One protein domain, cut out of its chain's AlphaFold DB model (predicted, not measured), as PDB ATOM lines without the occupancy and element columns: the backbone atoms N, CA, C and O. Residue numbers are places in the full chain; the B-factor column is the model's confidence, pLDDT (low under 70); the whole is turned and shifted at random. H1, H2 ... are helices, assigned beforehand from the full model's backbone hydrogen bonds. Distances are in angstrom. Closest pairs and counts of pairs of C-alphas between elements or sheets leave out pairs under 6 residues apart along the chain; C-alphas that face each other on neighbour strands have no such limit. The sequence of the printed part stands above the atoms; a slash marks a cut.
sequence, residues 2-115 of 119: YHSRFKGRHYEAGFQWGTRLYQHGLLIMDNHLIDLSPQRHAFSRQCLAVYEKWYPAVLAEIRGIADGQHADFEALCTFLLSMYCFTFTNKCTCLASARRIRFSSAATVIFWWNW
ATOM      1  N   TYR A   2      88.081  71.093 127.716       65.88
ATOM      2  CA  TYR A   2      89.331  71.325 128.442       65.88
ATOM      3  C   TYR A   2      89.032  71.879 129.842       65.88
ATOM      4  O   TYR A   2      88.261  72.827 129.974       65.88
ATOM      5  N   HIS A   3      89.614  71.289 130.887       77.31
ATOM      6  CA  HIS A   3      89.403  71.733 132.266       77.31
ATOM      7  C   HIS A   3      90.574  72.604 132.732       77.31
ATOM      8  O   HIS A   3      91.603  72.105 133.192       77.31
ATOM      9  N   SER A   4      90.413  73.917 132.587       78.56
ATOM     10  CA  SER A   4      91.427  74.899 132.974       78.56
ATOM     11  C   SER A   4      91.576  74.979 134.492       78.56
ATOM     12  O   SER A   4      90.593  75.101 135.220       78.56
ATOM     13  N   ARG A   5      92.821  74.966 134.976       83.88
ATOM     14  CA  ARG A   5      93.159  75.298 136.367       83.88
ATOM     15  C   ARG A   5      93.780  76.689 136.403       83.88
ATOM     16  O   ARG A   5      94.862  76.879 135.852       83.88
ATOM     17  N   PHE A   6      93.109  77.626 137.058       87.25
ATOM     18  CA  PHE A   6      93.579  78.998 137.238       87.25
ATOM     19  C   PHE A   6      94.339  79.113 138.563       87.25
ATOM     20  O   PHE A   6      93.912  78.560 139.578       87.25
ATOM     21  N   LYS A   7      95.501  79.770 138.546       85.38
ATOM     22  CA  LYS A   7      96.370  79.972 139.714       85.38
ATOM     23  C   LYS A   7      97.041  81.342 139.628       85.38
ATOM     24  O   LYS A   7      97.227  81.860 138.534       85.38
ATOM     25  N   GLY A   8      97.473  81.860 140.776       91.12
ATOM     26  CA  GLY A   8      98.158  83.150 140.865       91.12
ATOM     27  C   GLY A   8      97.189  84.323 140.980       91.12
ATOM     28  O   GLY A   8      96.026  84.152 141.345       91.12
ATOM     29  N   ARG A   9      97.692  85.526 140.704       95.12
ATOM     30  CA  ARG A   9      96.883  86.752 140.674       95.12
ATOM     31  C   ARG A   9      95.985  86.764 139.435       95.12
ATOM     32  O   ARG A   9      96.298  86.115 138.443       95.12
ATOM     33  N   HIS A  10      94.916  87.558 139.460       96.50
ATOM     34  CA  HIS A  10      93.950  87.670 138.355       96.50
ATOM     35  C   HIS A  10      94.602  87.859 136.979       96.50
ATOM     36  O   HIS A  10      94.327  87.101 136.054       96.50
ATOM     37  N   TYR A  11      95.542  88.799 136.868       97.44
ATOM     38  CA  TYR A  11      96.302  89.006 135.634       97.44
ATOM     39  C   TYR A  11      97.067  87.752 135.184       97.44
ATOM     40  O   TYR A  11      97.001  87.373 134.022       97.44
ATOM     41  N   GLU A  12      97.772  87.082 136.097       96.75
ATOM     42  CA  GLU A  12      98.582  85.899 135.778       96.75
ATOM     43  C   GLU A  12      97.703  84.729 135.330       96.75
ATOM     44  O   GLU A  12      98.055  84.021 134.388       96.75
ATOM     45  N   ALA A  13      96.547  84.552 135.975       96.00
ATOM     46  CA  ALA A  13      95.559  83.553 135.592       96.00
ATOM     47  C   ALA A  13      95.031  83.808 134.172       96.00
ATOM     48  O   ALA A  13      95.010  82.882 133.354       96.00
ATOM     49  N   GLY A  14      94.676  85.061 133.869       96.00
ATOM     50  CA  GLY A  14      94.253  85.484 132.537       96.00
ATOM     51  C   GLY A  14      95.344  85.284 131.487       96.00
ATOM     52  O   GLY A  14      95.091  84.670 130.453       96.00
ATOM     53  N   PHE A  15      96.573  85.708 131.784       96.69
ATOM     54  CA  PHE A  15      97.727  85.590 130.888       96.69
ATOM     55  C   PHE A  15      98.063  84.141 130.561       96.69
ATOM     56  O   PHE A  15      98.142  83.770 129.395       96.69
ATOM     57  N   GLN A  16      98.169  83.278 131.574       94.94
ATOM     58  CA  GLN A  16      98.443  81.855 131.366       94.94
ATOM     59  C   GLN A  16      97.363  81.172 130.525       94.94
ATOM     60  O   GLN A  16      97.664  80.266 129.747       94.94
ATOM     61  N   TRP A  17      96.101  81.562 130.706       94.56
ATOM     62  CA  TRP A  17      95.002  81.004 129.933       94.56
ATOM     63  C   TRP A  17      94.985  81.531 128.496       94.56
ATOM     64  O   TRP A  17      94.914  80.718 127.577       94.56
ATOM     65  N   GLY A  18      95.136  82.845 128.305       94.69
ATOM     66  CA  GLY A  18      95.254  83.475 126.990       94.69
ATOM     67  C   GLY A  18      96.414  82.887 126.191       94.69
ATOM     68  O   GLY A  18      96.203  82.330 125.125       94.69
ATOM     69  N   THR A  19      97.623  82.848 126.752       95.06
ATOM     70  CA  THR A  19      98.783  82.246 126.075       95.06
ATOM     71  C   THR A  19      98.550  80.788 125.694       95.06
ATOM     72  O   THR A  19      98.974  80.354 124.625       95.06
ATOM     73  N   ARG A  20      97.856  80.011 126.534       93.06
ATOM     74  CA  ARG A  20      97.543  78.615 126.209       93.06
ATOM     75  C   ARG A  20      96.589  78.507 125.019       93.06
ATOM     76  O   ARG A  20      96.791  77.642 124.175       93.06
ATOM     77  N   LEU A  21      95.562  79.354 124.948       92.12
ATOM     78  CA  LEU A  21      94.661  79.394 123.794       92.12
ATOM     79  C   LEU A  21      95.418  79.771 122.519       92.12
ATOM     80  O   LEU A  21      95.317  79.053 121.524       92.12
ATOM     81  N   TYR A  22      96.251  80.807 122.589       93.19
ATOM     82  CA  TYR A  22      97.100  81.242 121.485       93.19
ATOM     83  C   TYR A  22      98.026  80.120 120.988       93.19
ATOM     84  O   TYR A  22      98.083  79.843 119.793       93.19
ATOM     85  N   GLN A  23      98.686  79.399 121.900       92.94
ATOM     86  CA  GLN A  23      99.545  78.247 121.576       92.94
ATOM     87  C   GLN A  23      98.794  77.100 120.885       92.94
ATOM     88  O   GLN A  23      99.396  76.339 120.131       92.94
ATOM     89  N   HIS A  24      97.491  76.973 121.131       90.94
ATOM     90  CA  HIS A  24      96.625  76.005 120.459       90.94
ATOM     91  C   HIS A  24      95.973  76.555 119.178       90.94
ATOM     92  O   HIS A  24      95.130  75.874 118.601       90.94
ATOM     93  N   GLY A  25      96.350  77.755 118.727       89.75
ATOM     94  CA  GLY A  25      95.796  78.393 117.530       89.75
ATOM     95  C   GLY A  25      94.375  78.933 117.714       89.75
ATOM     96  O   GLY A  25      93.699  79.214 116.731       89.75
ATOM     97  N   LEU A  26      93.900  79.071 118.957       89.31
ATOM     98  CA  LEU A  26      92.557  79.559 119.267       89.31
ATOM     99  C   LEU A  26      92.591  81.068 119.530       89.31
ATOM    100  O   LEU A  26      92.824  81.532 120.648       89.31
ATOM    101  N   LEU A  27      92.338  81.851 118.487       90.81
ATOM    102  CA  LEU A  27      92.274  83.307 118.571       90.81
ATOM    103  C   LEU A  27      90.852  83.763 118.925       90.81
ATOM    104  O   LEU A  27      89.952  83.726 118.094       90.81
ATOM    105  N   ILE A  28      90.646  84.232 120.162       88.00
ATOM    106  CA  ILE A  28      89.337  84.719 120.644       88.00
ATOM    107  C   ILE A  28      88.746  85.783 119.710       88.00
ATOM    108  O   ILE A  28      87.555  85.742 119.422       88.00
ATOM    109  N   MET A  29      89.575  86.720 119.243       88.06
ATOM    110  CA  MET A  29      89.131  87.851 118.423       88.06
ATOM    111  C   MET A  29      88.993  87.522 116.929       88.06
ATOM    112  O   MET A  29      88.477  88.351 116.189       88.06
ATOM    113  N   ASP A  30      89.390  86.327 116.482       84.81
ATOM    114  CA  ASP A  30      89.306  85.891 115.074       84.81
ATOM    115  C   ASP A  30      87.929  85.299 114.717       84.81
ATOM    116  O   ASP A  30      87.760  84.459 113.836       84.81
ATOM    117  N   ASN A  31      86.898  85.701 115.455       78.94
ATOM    118  CA  ASN A  31      85.561  85.166 115.301       78.94
ATOM    119  C   ASN A  31      84.649  86.188 114.622       78.94
ATOM    120  O   ASN A  31      84.341  87.233 115.189       78.94
ATOM    121  N   HIS A  32      84.151  85.835 113.436       69.94
ATOM    122  CA  HIS A  32      83.235  86.647 112.627       69.94
ATOM    123  C   HIS A  32      81.917  87.022 113.331       69.94
ATOM    124  O   HIS A  32      81.217  87.924 112.879       69.94
ATOM    125  N   LEU A  33      81.563  86.344 114.428       70.19
ATOM    126  CA  LEU A  33      80.391  86.667 115.247       70.19
ATOM    127  C   LEU A  33      80.644  87.818 116.237       70.19
ATOM    128  O   LEU A  33      79.704  88.276 116.892       70.19
ATOM    129  N   ILE A  34      81.890  88.281 116.375       79.81
ATOM    130  CA  ILE A  34      82.245  89.416 117.229       79.81
ATOM    131  C   ILE A  34      81.972  90.715 116.471       79.81
ATOM    132  O   ILE A  34      82.734  91.140 115.608       79.81
ATOM    133  N   ASP A  35      80.872  91.368 116.835       81.94
ATOM    134  CA  ASP A  35      80.556  92.725 116.395       81.94
ATOM    135  C   ASP A  35      81.235  93.752 117.317       81.94
ATOM    136  O   ASP A  35      80.943  93.813 118.513       81.94
ATOM    137  N   LEU A  36      82.120  94.575 116.749       86.38
ATOM    138  CA  LEU A  36      82.786  95.704 117.412       86.38
ATOM    139  C   LEU A  36      82.257  97.048 116.890       86.38
ATOM    140  O   LEU A  36      83.011  97.966 116.570       86.38
ATOM    141  N   SER A  37      80.935  97.173 116.774       89.56
ATOM    142  CA  SER A  37      80.300  98.424 116.367       89.56
ATOM    143  C   SER A  37      80.661  99.608 117.293       89.56
ATOM    144  O   SER A  37      80.874  99.432 118.500       89.56
ATOM    145  N   PRO A  38      80.694 100.853 116.775       92.31
ATOM    146  CA  PRO A  38      81.018 102.044 117.568       92.31
ATOM    147  C   PRO A  38      80.146 102.217 118.820       92.31
ATOM    148  O   PRO A  38      80.608 102.707 119.851       92.31
ATOM    149  N   GLN A  39      78.887 101.780 118.749       92.25
ATOM    150  CA  GLN A  39      77.933 101.799 119.852       92.25
ATOM    151  C   GLN A  39      78.375 100.870 120.991       92.25
ATOM    152  O   GLN A  39      78.307 101.258 122.158       92.25
ATOM    153  N   ARG A  40      78.881  99.673 120.663       92.62
ATOM    154  CA  ARG A  40      79.425  98.730 121.650       92.62
ATOM    155  C   ARG A  40      80.696  99.271 122.292       92.62
ATOM    156  O   ARG A  40      80.829  99.172 123.508       92.62
ATOM    157  N   HIS A  41      81.581  99.905 121.520       92.88
ATOM    158  CA  HIS A  41      82.766 100.576 122.069       92.88
ATOM    159  C   HIS A  41      82.390 101.694 123.047       92.88
ATOM    160  O   HIS A  41      82.922 101.765 124.154       92.88
ATOM    161  N   ALA A  42      81.437 102.554 122.672       94.44
ATOM    162  CA  ALA A  42      80.966 103.628 123.541       94.44
ATOM    163  C   ALA A  42      80.369 103.086 124.851       94.44
ATOM    164  O   ALA A  42      80.690 103.593 125.924       94.44
ATOM    165  N   PHE A  43      79.558 102.027 124.768       94.69
ATOM    166  CA  PHE A  43      78.995 101.350 125.935       94.69
ATOM    167  C   PHE A  43      80.079 100.718 126.819       94.69
ATOM    168  O   PHE A  43      80.120 100.960 128.023       94.69
ATOM    169  N   SER A  44      81.005  99.970 126.216       94.75
ATOM    170  CA  SER A  44      82.126  99.326 126.906       94.75
ATOM    171  C   SER A  44      82.954 100.327 127.710       94.75
ATOM    172  O   SER A  44      83.225 100.099 128.888       94.75
ATOM    173  N   ARG A  45      83.269 101.492 127.126       94.25
ATOM    174  CA  ARG A  45      84.001 102.560 127.823       94.25
ATOM    175  C   ARG A  45      83.266 103.093 129.052       94.25
ATOM    176  O   ARG A  45      83.903 103.364 130.065       94.25
ATOM    177  N   GLN A  46      81.940 103.209 128.995       95.06
ATOM    178  CA  GLN A  46      81.145 103.593 130.166       95.06
ATOM    179  C   GLN A  46      81.165 102.497 131.238       95.06
ATOM    180  O   GLN A  46      81.274 102.797 132.428       95.06
ATOM    181  N   CYS A  47      81.113 101.224 130.832       94.81
ATOM    182  CA  CYS A  47      81.227 100.097 131.752       94.81
ATOM    183  C   CYS A  47      82.602 100.031 132.426       94.81
ATOM    184  O   CYS A  47      82.658  99.754 133.623       94.81
ATOM    185  N   LEU A  48      83.695 100.312 131.706       94.75
ATOM    186  CA  LEU A  48      85.054 100.252 132.254       94.75
ATOM    187  C   LEU A  48      85.193 101.083 133.534       94.75
ATOM    188  O   LEU A  48      85.651 100.548 134.540       94.75
ATOM    189  N   ALA A  49      84.680 102.316 133.553       93.31
ATOM    190  CA  ALA A  49      84.722 103.174 134.742       93.31
ATOM    191  C   ALA A  49      84.020 102.546 135.968       93.31
ATOM    192  O   ALA A  49      84.442 102.726 137.112       93.31
ATOM    193  N   VAL A  50      82.946 101.778 135.748       95.88
ATOM    194  CA  VAL A  50      82.237 101.059 136.818       95.88
ATOM    195  C   VAL A  50      83.062  99.869 137.311       95.88
ATOM    196  O   VAL A  50      83.180  99.659 138.521       95.88
ATOM    197  N   TYR A  51      83.654  99.104 136.394       96.06
ATOM    198  CA  TYR A  51      84.481  97.948 136.737       96.06
ATOM    199  C   TYR A  51      85.777  98.349 137.442       96.06
ATOM    200  O   TYR A  51      86.161  97.686 138.399       96.06
ATOM    201  N   GLU A  52      86.413  99.450 137.048       95.31
ATOM    202  CA  GLU A  52      87.605  99.973 137.724       95.31
ATOM    203  C   GLU A  52      87.326 100.289 139.195       95.31
ATOM    204  O   GLU A  52      88.146  99.990 140.062       95.31
ATOM    205  N   LYS A  53      86.139 100.831 139.487       96.00
ATOM    206  CA  LYS A  53      85.733 101.169 140.851       96.00
ATOM    207  C   LYS A  53      85.393  99.944 141.698       96.00
ATOM    208  O   LYS A  53      85.766  99.898 142.868       96.00
ATOM    209  N   TRP A  54      84.635  98.996 141.149       97.06
ATOM    210  CA  TRP A  54      84.011  97.935 141.953       97.06
ATOM    211  C   TRP A  54      84.646  96.556 141.780       97.06
ATOM    212  O   TRP A  54      84.663  95.776 142.729       97.06
ATOM    213  N   TYR A  55      85.184  96.250 140.600       95.25
ATOM    214  CA  TYR A  55      85.724  94.931 140.254       95.25
ATOM    215  C   TYR A  55      87.031  95.019 139.439       95.25
ATOM    216  O   TYR A  55      87.141  94.396 138.376       95.25
ATOM    217  N   PRO A  56      88.068  95.732 139.927       95.62
ATOM    218  CA  PRO A  56      89.324  95.907 139.191       95.62
ATOM    219  C   PRO A  56      90.059  94.580 138.944       95.62
ATOM    220  O   PRO A  56      90.782  94.434 137.961       95.62
ATOM    221  N   ALA A  57      89.829  93.585 139.805       96.31
ATOM    222  CA  ALA A  57      90.324  92.221 139.649       96.31
ATOM    223  C   ALA A  57      89.915  91.587 138.306       96.31
ATOM    224  O   ALA A  57      90.744  90.970 137.643       96.31
ATOM    225  N   VAL A  58      88.667  91.793 137.873       95.56
ATOM    226  CA  VAL A  58      88.164  91.254 136.601       95.56
ATOM    227  C   VAL A  58      88.865  91.925 135.421       95.56
ATOM    228  O   VAL A  58      89.260  91.249 134.477       95.56
ATOM    229  N   LEU A  59      89.087  93.240 135.488       96.81
ATOM    230  CA  LEU A  59      89.816  93.960 134.440       96.81
ATOM    231  C   LEU A  59      91.274  93.513 134.345       96.81
ATOM    232  O   LEU A  59      91.800  93.391 133.243       96.81
ATOM    233  N   ALA A  60      91.915  93.230 135.482       97.31
ATOM    234  CA  ALA A  60      93.261  92.672 135.503       97.31
ATOM    235  C   ALA A  60      93.311  91.296 134.820       97.31
ATOM    236  O   ALA A  60      94.234  91.032 134.057       97.31
ATOM    237  N   GLU A  61      92.307  90.447 135.051       97.62
ATOM    238  CA  GLU A  61      92.187  89.146 134.389       97.62
ATOM    239  C   GLU A  61      91.976  89.288 132.879       97.62
ATOM    240  O   GLU A  61      92.736  88.708 132.108       97.62
ATOM    241  N   ILE A  62      91.026  90.127 132.447       96.88
ATOM    242  CA  ILE A  62      90.774  90.404 131.022       96.88
ATOM    243  C   ILE A  62      92.032  90.960 130.346       96.88
ATOM    244  O   ILE A  62      92.346  90.569 129.224       96.88
ATOM    245  N   ARG A  63      92.786  91.825 131.035       97.69
ATOM    246  CA  ARG A  63      94.060  92.344 130.530       97.69
ATOM    247  C   ARG A  63      95.091  91.242 130.343       97.69
ATOM    248  O   ARG A  63      95.680  91.158 129.277       97.69
ATOM    249  N   GLY A  64      95.228  90.352 131.325       97.50
ATOM    250  CA  GLY A  64      96.075  89.172 131.184       97.50
ATOM    251  C   GLY A  64      95.690  88.336 129.963       97.50
ATOM    252  O   GLY A  64      96.558  87.965 129.179       97.50
ATOM    253  N   ILE A  65      94.393  88.085 129.757       97.06
ATOM    254  CA  ILE A  65      93.902  87.335 128.589       97.06
ATOM    255  C   ILE A  65      94.288  88.037 127.283       97.06
ATOM    256  O   ILE A  65      94.798  87.375 126.382       97.06
ATOM    257  N   ALA A  66      94.054  89.350 127.182       96.94
ATOM    258  CA  ALA A  66      94.388  90.141 126.000       96.94
ATOM    259  C   ALA A  66      95.888  90.057 125.676       96.94
ATOM    260  O   ALA A  66      96.252  89.696 124.557       96.94
ATOM    261  N   ASP A  67      96.741  90.271 126.680       97.81
ATOM    262  CA  ASP A  67      98.197  90.217 126.534       97.81
ATOM    263  C   ASP A  67      98.673  88.812 126.128       97.81
ATOM    264  O   ASP A  67      99.530  88.667 125.256       97.81
ATOM    265  N   GLY A  68      98.080  87.761 126.707       96.25
ATOM    266  CA  GLY A  68      98.385  86.372 126.361       96.25
ATOM    267  C   GLY A  68      97.915  85.963 124.960       96.25
ATOM    268  O   GLY A  68      98.500  85.062 124.368       96.25
ATOM    269  N   GLN A  69      96.882  86.625 124.433       94.94
ATOM    270  CA  GLN A  69      96.334  86.419 123.088       94.94
ATOM    271  C   GLN A  69      96.939  87.352 122.033       94.94
ATOM    272  O   GLN A  69      96.565  87.247 120.866       94.94
ATOM    273  N   HIS A  70      97.818  88.280 122.430       95.38
ATOM    274  CA  HIS A  70      98.292  89.383 121.587       95.38
ATOM    275  C   HIS A  70      97.142  90.194 120.961       95.38
ATOM    276  O   HIS A  70      97.226  90.647 119.820       95.38
ATOM    277  N   ALA A  71      96.049  90.345 121.709       93.12
ATOM    278  CA  ALA A  71      94.836  91.022 121.278       93.12
ATOM    279  C   ALA A  71      94.720  92.410 121.916       93.12
ATOM    280  O   ALA A  71      95.268  92.670 122.988       93.12
ATOM    281  N   ASP A  72      93.953  93.293 121.278       94.38
ATOM    282  CA  ASP A  72      93.648  94.597 121.854       94.38
ATOM    283  C   ASP A  72      92.723  94.465 123.076       94.38
ATOM    284  O   ASP A  72      91.664  93.828 123.028       94.38
ATOM    285  N   PHE A  73      93.130  95.086 124.183       95.50
ATOM    286  CA  PHE A  73      92.384  95.052 125.438       95.50
ATOM    287  C   PHE A  73      91.019  95.735 125.304       95.50
ATOM    288  O   PHE A  73      90.026  95.209 125.810       95.50
ATOM    289  N   GLU A  74      90.943  96.879 124.615       93.62
ATOM    290  CA  GLU A  74      89.682  97.612 124.463       93.62
ATOM    291  C   GLU A  74      88.687  96.825 123.601       93.62
ATOM    292  O   GLU A  74      87.502  96.758 123.939       93.62
ATOM    293  N   ALA A  75      89.152  96.162 122.543       92.44
ATOM    294  CA  ALA A  75      88.350  95.272 121.712       92.44
ATOM    295  C   ALA A  75      87.824  94.063 122.504       92.44
ATOM    296  O   ALA A  75      86.628  93.763 122.448       92.44
ATOM    297  N   LEU A  76      88.678  93.411 123.305       94.00
ATOM    298  CA  LEU A  76      88.265  92.281 124.142       94.00
ATOM    299  C   LEU A  76      87.257  92.710 125.220       94.00
ATOM    300  O   LEU A  76      86.241  92.043 125.420       94.00
ATOM    301  N   CYS A  77      87.484  93.850 125.877       94.44
ATOM    302  CA  CYS A  77      86.514  94.440 126.799       94.44
ATOM    303  C   CYS A  77      85.202  94.773 126.090       94.44
ATOM    304  O   CYS A  77      84.131  94.487 126.614       94.44
ATOM    305  N   THR A  78      85.268  95.327 124.881       93.81
ATOM    306  CA  THR A  78      84.080  95.666 124.094       93.81
ATOM    307  C   THR A  78      83.249  94.438 123.782       93.81
ATOM    308  O   THR A  78      82.038  94.461 123.997       93.81
ATOM    309  N   PHE A  79      83.879  93.340 123.377       91.62
ATOM    310  CA  PHE A  79      83.187  92.073 123.196       91.62
ATOM    311  C   PHE A  79      82.551  91.575 124.505       91.62
ATOM    312  O   PHE A  79      81.338  91.372 124.558       91.62
ATOM    313  N   LEU A  80      83.340  91.427 125.573       92.12
ATOM    314  CA  LEU A  80      82.888  90.804 126.821       92.12
ATOM    315  C   LEU A  80      81.813  91.621 127.547       92.12
ATOM    316  O   LEU A  80      80.812  91.066 127.996       92.12
ATOM    317  N   LEU A  81      81.999  92.938 127.646       92.69
ATOM    318  CA  LEU A  81      81.110  93.821 128.401       92.69
ATOM    319  C   LEU A  81      79.810  94.130 127.648       92.69
ATOM    320  O   LEU A  81      78.804  94.433 128.282       92.69
ATOM    321  N   SER A  82      79.797  94.028 126.313       90.12
ATOM    322  CA  SER A  82      78.600  94.292 125.498       90.12
ATOM    323  C   SER A  82      77.837  93.031 125.065       90.12
ATOM    324  O   SER A  82      76.734  93.142 124.521       90.12
ATOM    325  N   MET A  83      78.389  91.833 125.305       84.00
ATOM    326  CA  MET A  83      77.921  90.555 124.747       84.00
ATOM    327  C   MET A  83      76.412  90.314 124.903       84.00
ATOM    328  O   MET A  83      75.750  89.890 123.956       84.00
ATOM    329  N   TYR A  84      75.847  90.641 126.069       81.81
ATOM    330  CA  TYR A  84      74.430  90.413 126.381       81.81
ATOM    331  C   TYR A  84      73.555  91.667 126.324       81.81
ATOM    332  O   TYR A  84      72.339  91.566 126.457       81.81
ATOM    333  N   CYS A  85      74.143  92.841 126.096       84.19
ATOM    334  CA  CYS A  85      73.401  94.103 126.045       84.19
ATOM    335  C   CYS A  85      72.902  94.444 124.634       84.19
ATOM    336  O   CYS A  85      71.967  95.224 124.493       84.19
ATOM    337  N   PHE A  86      73.509  93.856 123.601       80.12
ATOM    338  CA  PHE A  86      73.207  94.156 122.195       80.12
ATOM    339  C   PHE A  86      72.678  92.949 121.411       80.12
ATOM    340  O   PHE A  86      72.206  93.094 120.287       80.12
ATOM    341  N   THR A  87      72.734  91.750 121.995       68.56
ATOM    342  CA  THR A  87      72.405  90.492 121.313       68.56
ATOM    343  C   THR A  87      71.177  89.861 121.981       68.56
ATOM    344  O   THR A  87      71.287  89.098 122.939       68.56
ATOM    345  N   PHE A  88      69.981  90.212 121.495       63.12
ATOM    346  CA  PHE A  88      68.688  89.851 122.114       63.12
ATOM    347  C   PHE A  88      68.096  88.513 121.636       63.12
ATOM    348  O   PHE A  88      67.038  88.082 122.097       63.12
ATOM    349  N   THR A  89      68.760  87.838 120.698       70.25
ATOM    350  CA  THR A  89      68.301  86.561 120.133       70.25
ATOM    351  C   THR A  89      68.790  85.341 120.911       70.25
ATOM    352  O   THR A  89      68.339  84.235 120.624       70.25
ATOM    353  N   ASN A  90      69.646  85.526 121.922       72.00
ATOM    354  CA  ASN A  90      70.121  84.452 122.792       72.00
ATOM    355  C   ASN A  90      68.937  83.745 123.477       72.00
ATOM    356  O   ASN A  90      68.129  84.379 124.155       72.00
ATOM    357  N   LYS A  91      68.825  82.425 123.298       80.31
ATOM    358  CA  LYS A  91      67.800  81.589 123.941       80.31
ATOM    359  C   LYS A  91      68.476  80.650 124.931       80.31
ATOM    360  O   LYS A  91      69.408  79.940 124.571       80.31
ATOM    361  N   CYS A  92      67.997  80.635 126.169       80.25
ATOM    362  CA  CYS A  92      68.419  79.673 127.181       80.25
ATOM    363  C   CYS A  92      67.202  79.202 127.986       80.25
ATOM    364  O   CYS A  92      66.256  79.961 128.195       80.25
ATOM    365  N   THR A  93      67.236  77.948 128.436       87.31
ATOM    366  CA  THR A  93      66.228  77.367 129.331       87.31
ATOM    367  C   THR A  93      66.946  76.896 130.586       87.31
ATOM    368  O   THR A  93      67.851  76.069 130.499       87.31
ATOM    369  N   CYS A  94      66.554  77.417 131.749       85.44
ATOM    370  CA  CYS A  94      67.113  77.021 133.042       85.44
ATOM    371  C   CYS A  94      66.024  76.356 133.891       85.44
ATOM    372  O   CYS A  94      64.929  76.901 134.021       85.44
ATOM    373  N   LEU A  95      66.325  75.203 134.492       90.31
ATOM    374  CA  LEU A  95      65.444  74.516 135.437       90.31
ATOM    375  C   LEU A  95      66.191  74.311 136.757       90.31
ATOM    376  O   LEU A  95      67.244  73.678 136.783       90.31
ATOM    377  N   ALA A  96      65.626  74.810 137.854       88.19
ATOM    378  CA  ALA A  96      66.100  74.542 139.208       88.19
ATOM    379  C   ALA A  96      64.978  73.868 140.009       88.19
ATOM    380  O   ALA A  96      63.825  74.288 139.940       88.19
ATOM    381  N   SER A  97      65.300  72.816 140.765       85.50
ATOM    382  CA  SER A  97      64.334  72.072 141.583       85.50
ATOM    383  C   SER A  97      64.867  71.899 143.000       85.50
ATOM    384  O   SER A  97      65.966  71.389 143.195       85.50
ATOM    385  N   ALA A  98      64.077  72.311 143.995       79.75
ATOM    386  CA  ALA A  98      64.442  72.261 145.412       79.75
ATOM    387  C   ALA A  98      64.121  70.913 146.090       79.75
ATOM    388  O   ALA A  98      64.289  70.767 147.302       79.75
ATOM    389  N   ARG A  99      63.620  69.910 145.350       64.50
ATOM    390  CA  ARG A  99      63.296  68.611 145.955       64.50
ATOM    391  C   ARG A  99      64.574  67.895 146.390       64.50
ATOM    392  O   ARG A  99      65.495  67.695 145.603       64.50
ATOM    393  N   ARG A 100      64.573  67.403 147.632       56.41
ATOM    394  CA  ARG A 100      65.536  66.416 148.134       56.41
ATOM    395  C   ARG A 100      65.229  65.068 147.483       56.41
ATOM    396  O   ARG A 100      64.564  64.208 148.051       56.41
ATOM    397  N   ILE A 101      65.642  64.930 146.234       53.12
ATOM    398  CA  ILE A 101      65.448  63.727 145.443       53.12
ATOM    399  C   ILE A 101      66.498  62.702 145.906       53.12
ATOM    400  O   ILE A 101      67.669  62.800 145.556       53.12
ATOM    401  N   ARG A 102      66.088  61.706 146.710       43.78
ATOM    402  CA  ARG A 102      66.811  60.427 146.810       43.78
ATOM    403  C   ARG A 102      66.602  59.712 145.473       43.78
ATOM    404  O   ARG A 102      65.661  58.944 145.325       43.78
ATOM    405  N   PHE A 103      67.431  60.023 144.483       38.25
ATOM    406  CA  PHE A 103      67.551  59.210 143.278       38.25
ATOM    407  C   PHE A 103      68.894  58.497 143.321       38.25
ATOM    408  O   PHE A 103      69.958  59.116 143.324       38.25
ATOM    409  N   SER A 104      68.824  57.170 143.361       47.97
ATOM    410  CA  SER A 104      69.897  56.291 142.928       47.97
ATOM    411  C   SER A 104      70.034  56.428 141.410       47.97
ATOM    412  O   SER A 104      69.361  55.738 140.651       47.97
ATOM    413  N   SER A 105      70.824  57.402 140.984       43.69
ATOM    414  CA  SER A 105      71.557  57.515 139.712       43.69
ATOM    415  C   SER A 105      71.755  59.002 139.430       43.69
ATOM    416  O   SER A 105      70.847  59.818 139.565       43.69
ATOM    417  N   ALA A 106      73.009  59.352 139.169       44.44
ATOM    418  CA  ALA A 106      73.551  60.696 139.227       44.44
ATOM    419  C   ALA A 106      72.834  61.683 138.290       44.44
ATOM    420  O   ALA A 106      72.981  61.617 137.073       44.44
ATOM    421  N   ALA A 107      72.124  62.653 138.867       41.75
ATOM    422  CA  ALA A 107      71.718  63.861 138.163       41.75
ATOM    423  C   ALA A 107      72.831  64.908 138.310       41.75
ATOM    424  O   ALA A 107      72.855  65.704 139.249       41.75
ATOM    425  N   THR A 108      73.794  64.861 137.393       42.69
ATOM    426  CA  THR A 108      74.802  65.907 137.214       42.69
ATOM    427  C   THR A 108      74.110  67.166 136.697       42.69
ATOM    428  O   THR A 108      73.439  67.129 135.667       42.69
ATOM    429  N   VAL A 109      74.289  68.295 137.384       40.22
ATOM    430  CA  VAL A 109      73.994  69.617 136.820       40.22
ATOM    431  C   VAL A 109      74.996  69.846 135.691       40.22
ATOM    432  O   VAL A 109      76.151  70.184 135.940       40.22
ATOM    433  N   ILE A 110      74.589  69.596 134.447       41.22
ATOM    434  CA  ILE A 110      75.413  69.908 133.282       41.22
ATOM    435  C   ILE A 110      75.068  71.334 132.854       41.22
ATOM    436  O   ILE A 110      74.038  71.576 132.231       41.22
ATOM    437  N   PHE A 111      75.940  72.285 133.186       28.56
ATOM    438  CA  PHE A 111      75.982  73.573 132.500       28.56
ATOM    439  C   PHE A 111      76.423  73.319 131.052       28.56
ATOM    440  O   PHE A 111      77.613  73.235 130.758       28.56
ATOM    441  N   TRP A 112      75.464  73.161 130.141       27.12
ATOM    442  CA  TRP A 112      75.723  73.230 128.704       27.12
ATOM    443  C   TRP A 112      75.843  74.702 128.304       27.12
ATOM    444  O   TRP A 112      74.878  75.334 127.884       27.12
ATOM    445  N   TRP A 113      77.046  75.259 128.423       31.16
ATOM    446  CA  TRP A 113      77.441  76.349 127.536       31.16
ATOM    447  C   TRP A 113      77.670  75.732 126.159       31.16
ATOM    448  O   TRP A 113      78.740  75.192 125.885       31.16
ATOM    449  N   ASN A 114      76.643  75.745 125.306       28.38
ATOM    450  CA  ASN A 114      76.809  75.336 123.920       28.38
ATOM    451  C   ASN A 114      77.477  76.474 123.138       28.38
ATOM    452  O   ASN A 114      76.823  77.223 122.418       28.38
ATOM    453  N   TRP A 115      78.792  76.611 123.294       33.56
ATOM    454  CA  TRP A 115      79.627  77.290 122.309       33.56
ATOM    455  C   TRP A 115      79.821  76.310 121.142       33.56
ATOM    456  O   TRP A 115      80.865  75.692 120.982       33.56
TER     457      TRP A 115
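This is residues 2 to 115 of the 119 residues of an uncharacterized protein of bioreactor metagenome (UniProt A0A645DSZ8). Four helices make a small body, and a long tail, residues 83 to 115, reaches far out from it and folds back; residues 97 to 108 of the tail stick out free. In the body H1 and H3 lie side by side, H2 meets H3 at a corner, and H4 packs on both H2 and H3, crossing H2. The printed part has 114 residues, with H1, H2, H3 and H4 along the chain and no named strand; the class is all helix, though under half of the residues, 54, are in named elements. The whole is loose, with a radius of gyration of the C-alphas of 17.5 A, and elongated, spanning 50 by 32 by 32 A.

H1, residues 10 to 23, begins at C-alpha 10 (93.950, 87.670, 138.355) and is 20.0 A long. H2, residues 38 to 54, is 24.9 A long, with a kink of 25 degrees near residue 46. H3 is residues 56 to 68, 18.4 A. H4, residues 73 to 82, 13.8 A, ends at C-alpha 82 (78.600, 94.292, 125.498).

H3 is the hub. H1 and H3 touch, C-alphas of Phe 15 and Gly 64 closest at 4.0 A, the same way at a shallow tilt of 24 degrees. H2 and H3 only just touch, with 3 pairs of C-alphas within 8 A, and only at the corner, Tyr 51 to Leu 59 closest at 7.0 A between C-alphas. H4 touches residues 40 to 47 of H2, about perpendicular at 88 degrees; the closest C-alphas, of Ser 44 and Thr 78, are 5.0 A apart. H4 touches residues 62 to 67 of H3, opposite ways at a steep tilt of 56 degrees; the closest C-alphas, of Ala 66 and Phe 73, are 5.3 A apart. H1 is apart from H2 and H4. Every O i to N i+4 pair is within hydrogen-bond range in H1, H3 and H4, and 11 of 13 in H2.

The C-alphas farthest apart, of Pro 38 and Ser 104, are 53.5 A apart. The printed part has no cut. The link from H1 to H2 is long. Mean pLDDT of the printed part is 82.7; residues 2, 32, 87 to 88 and 99 to 115 are under 70.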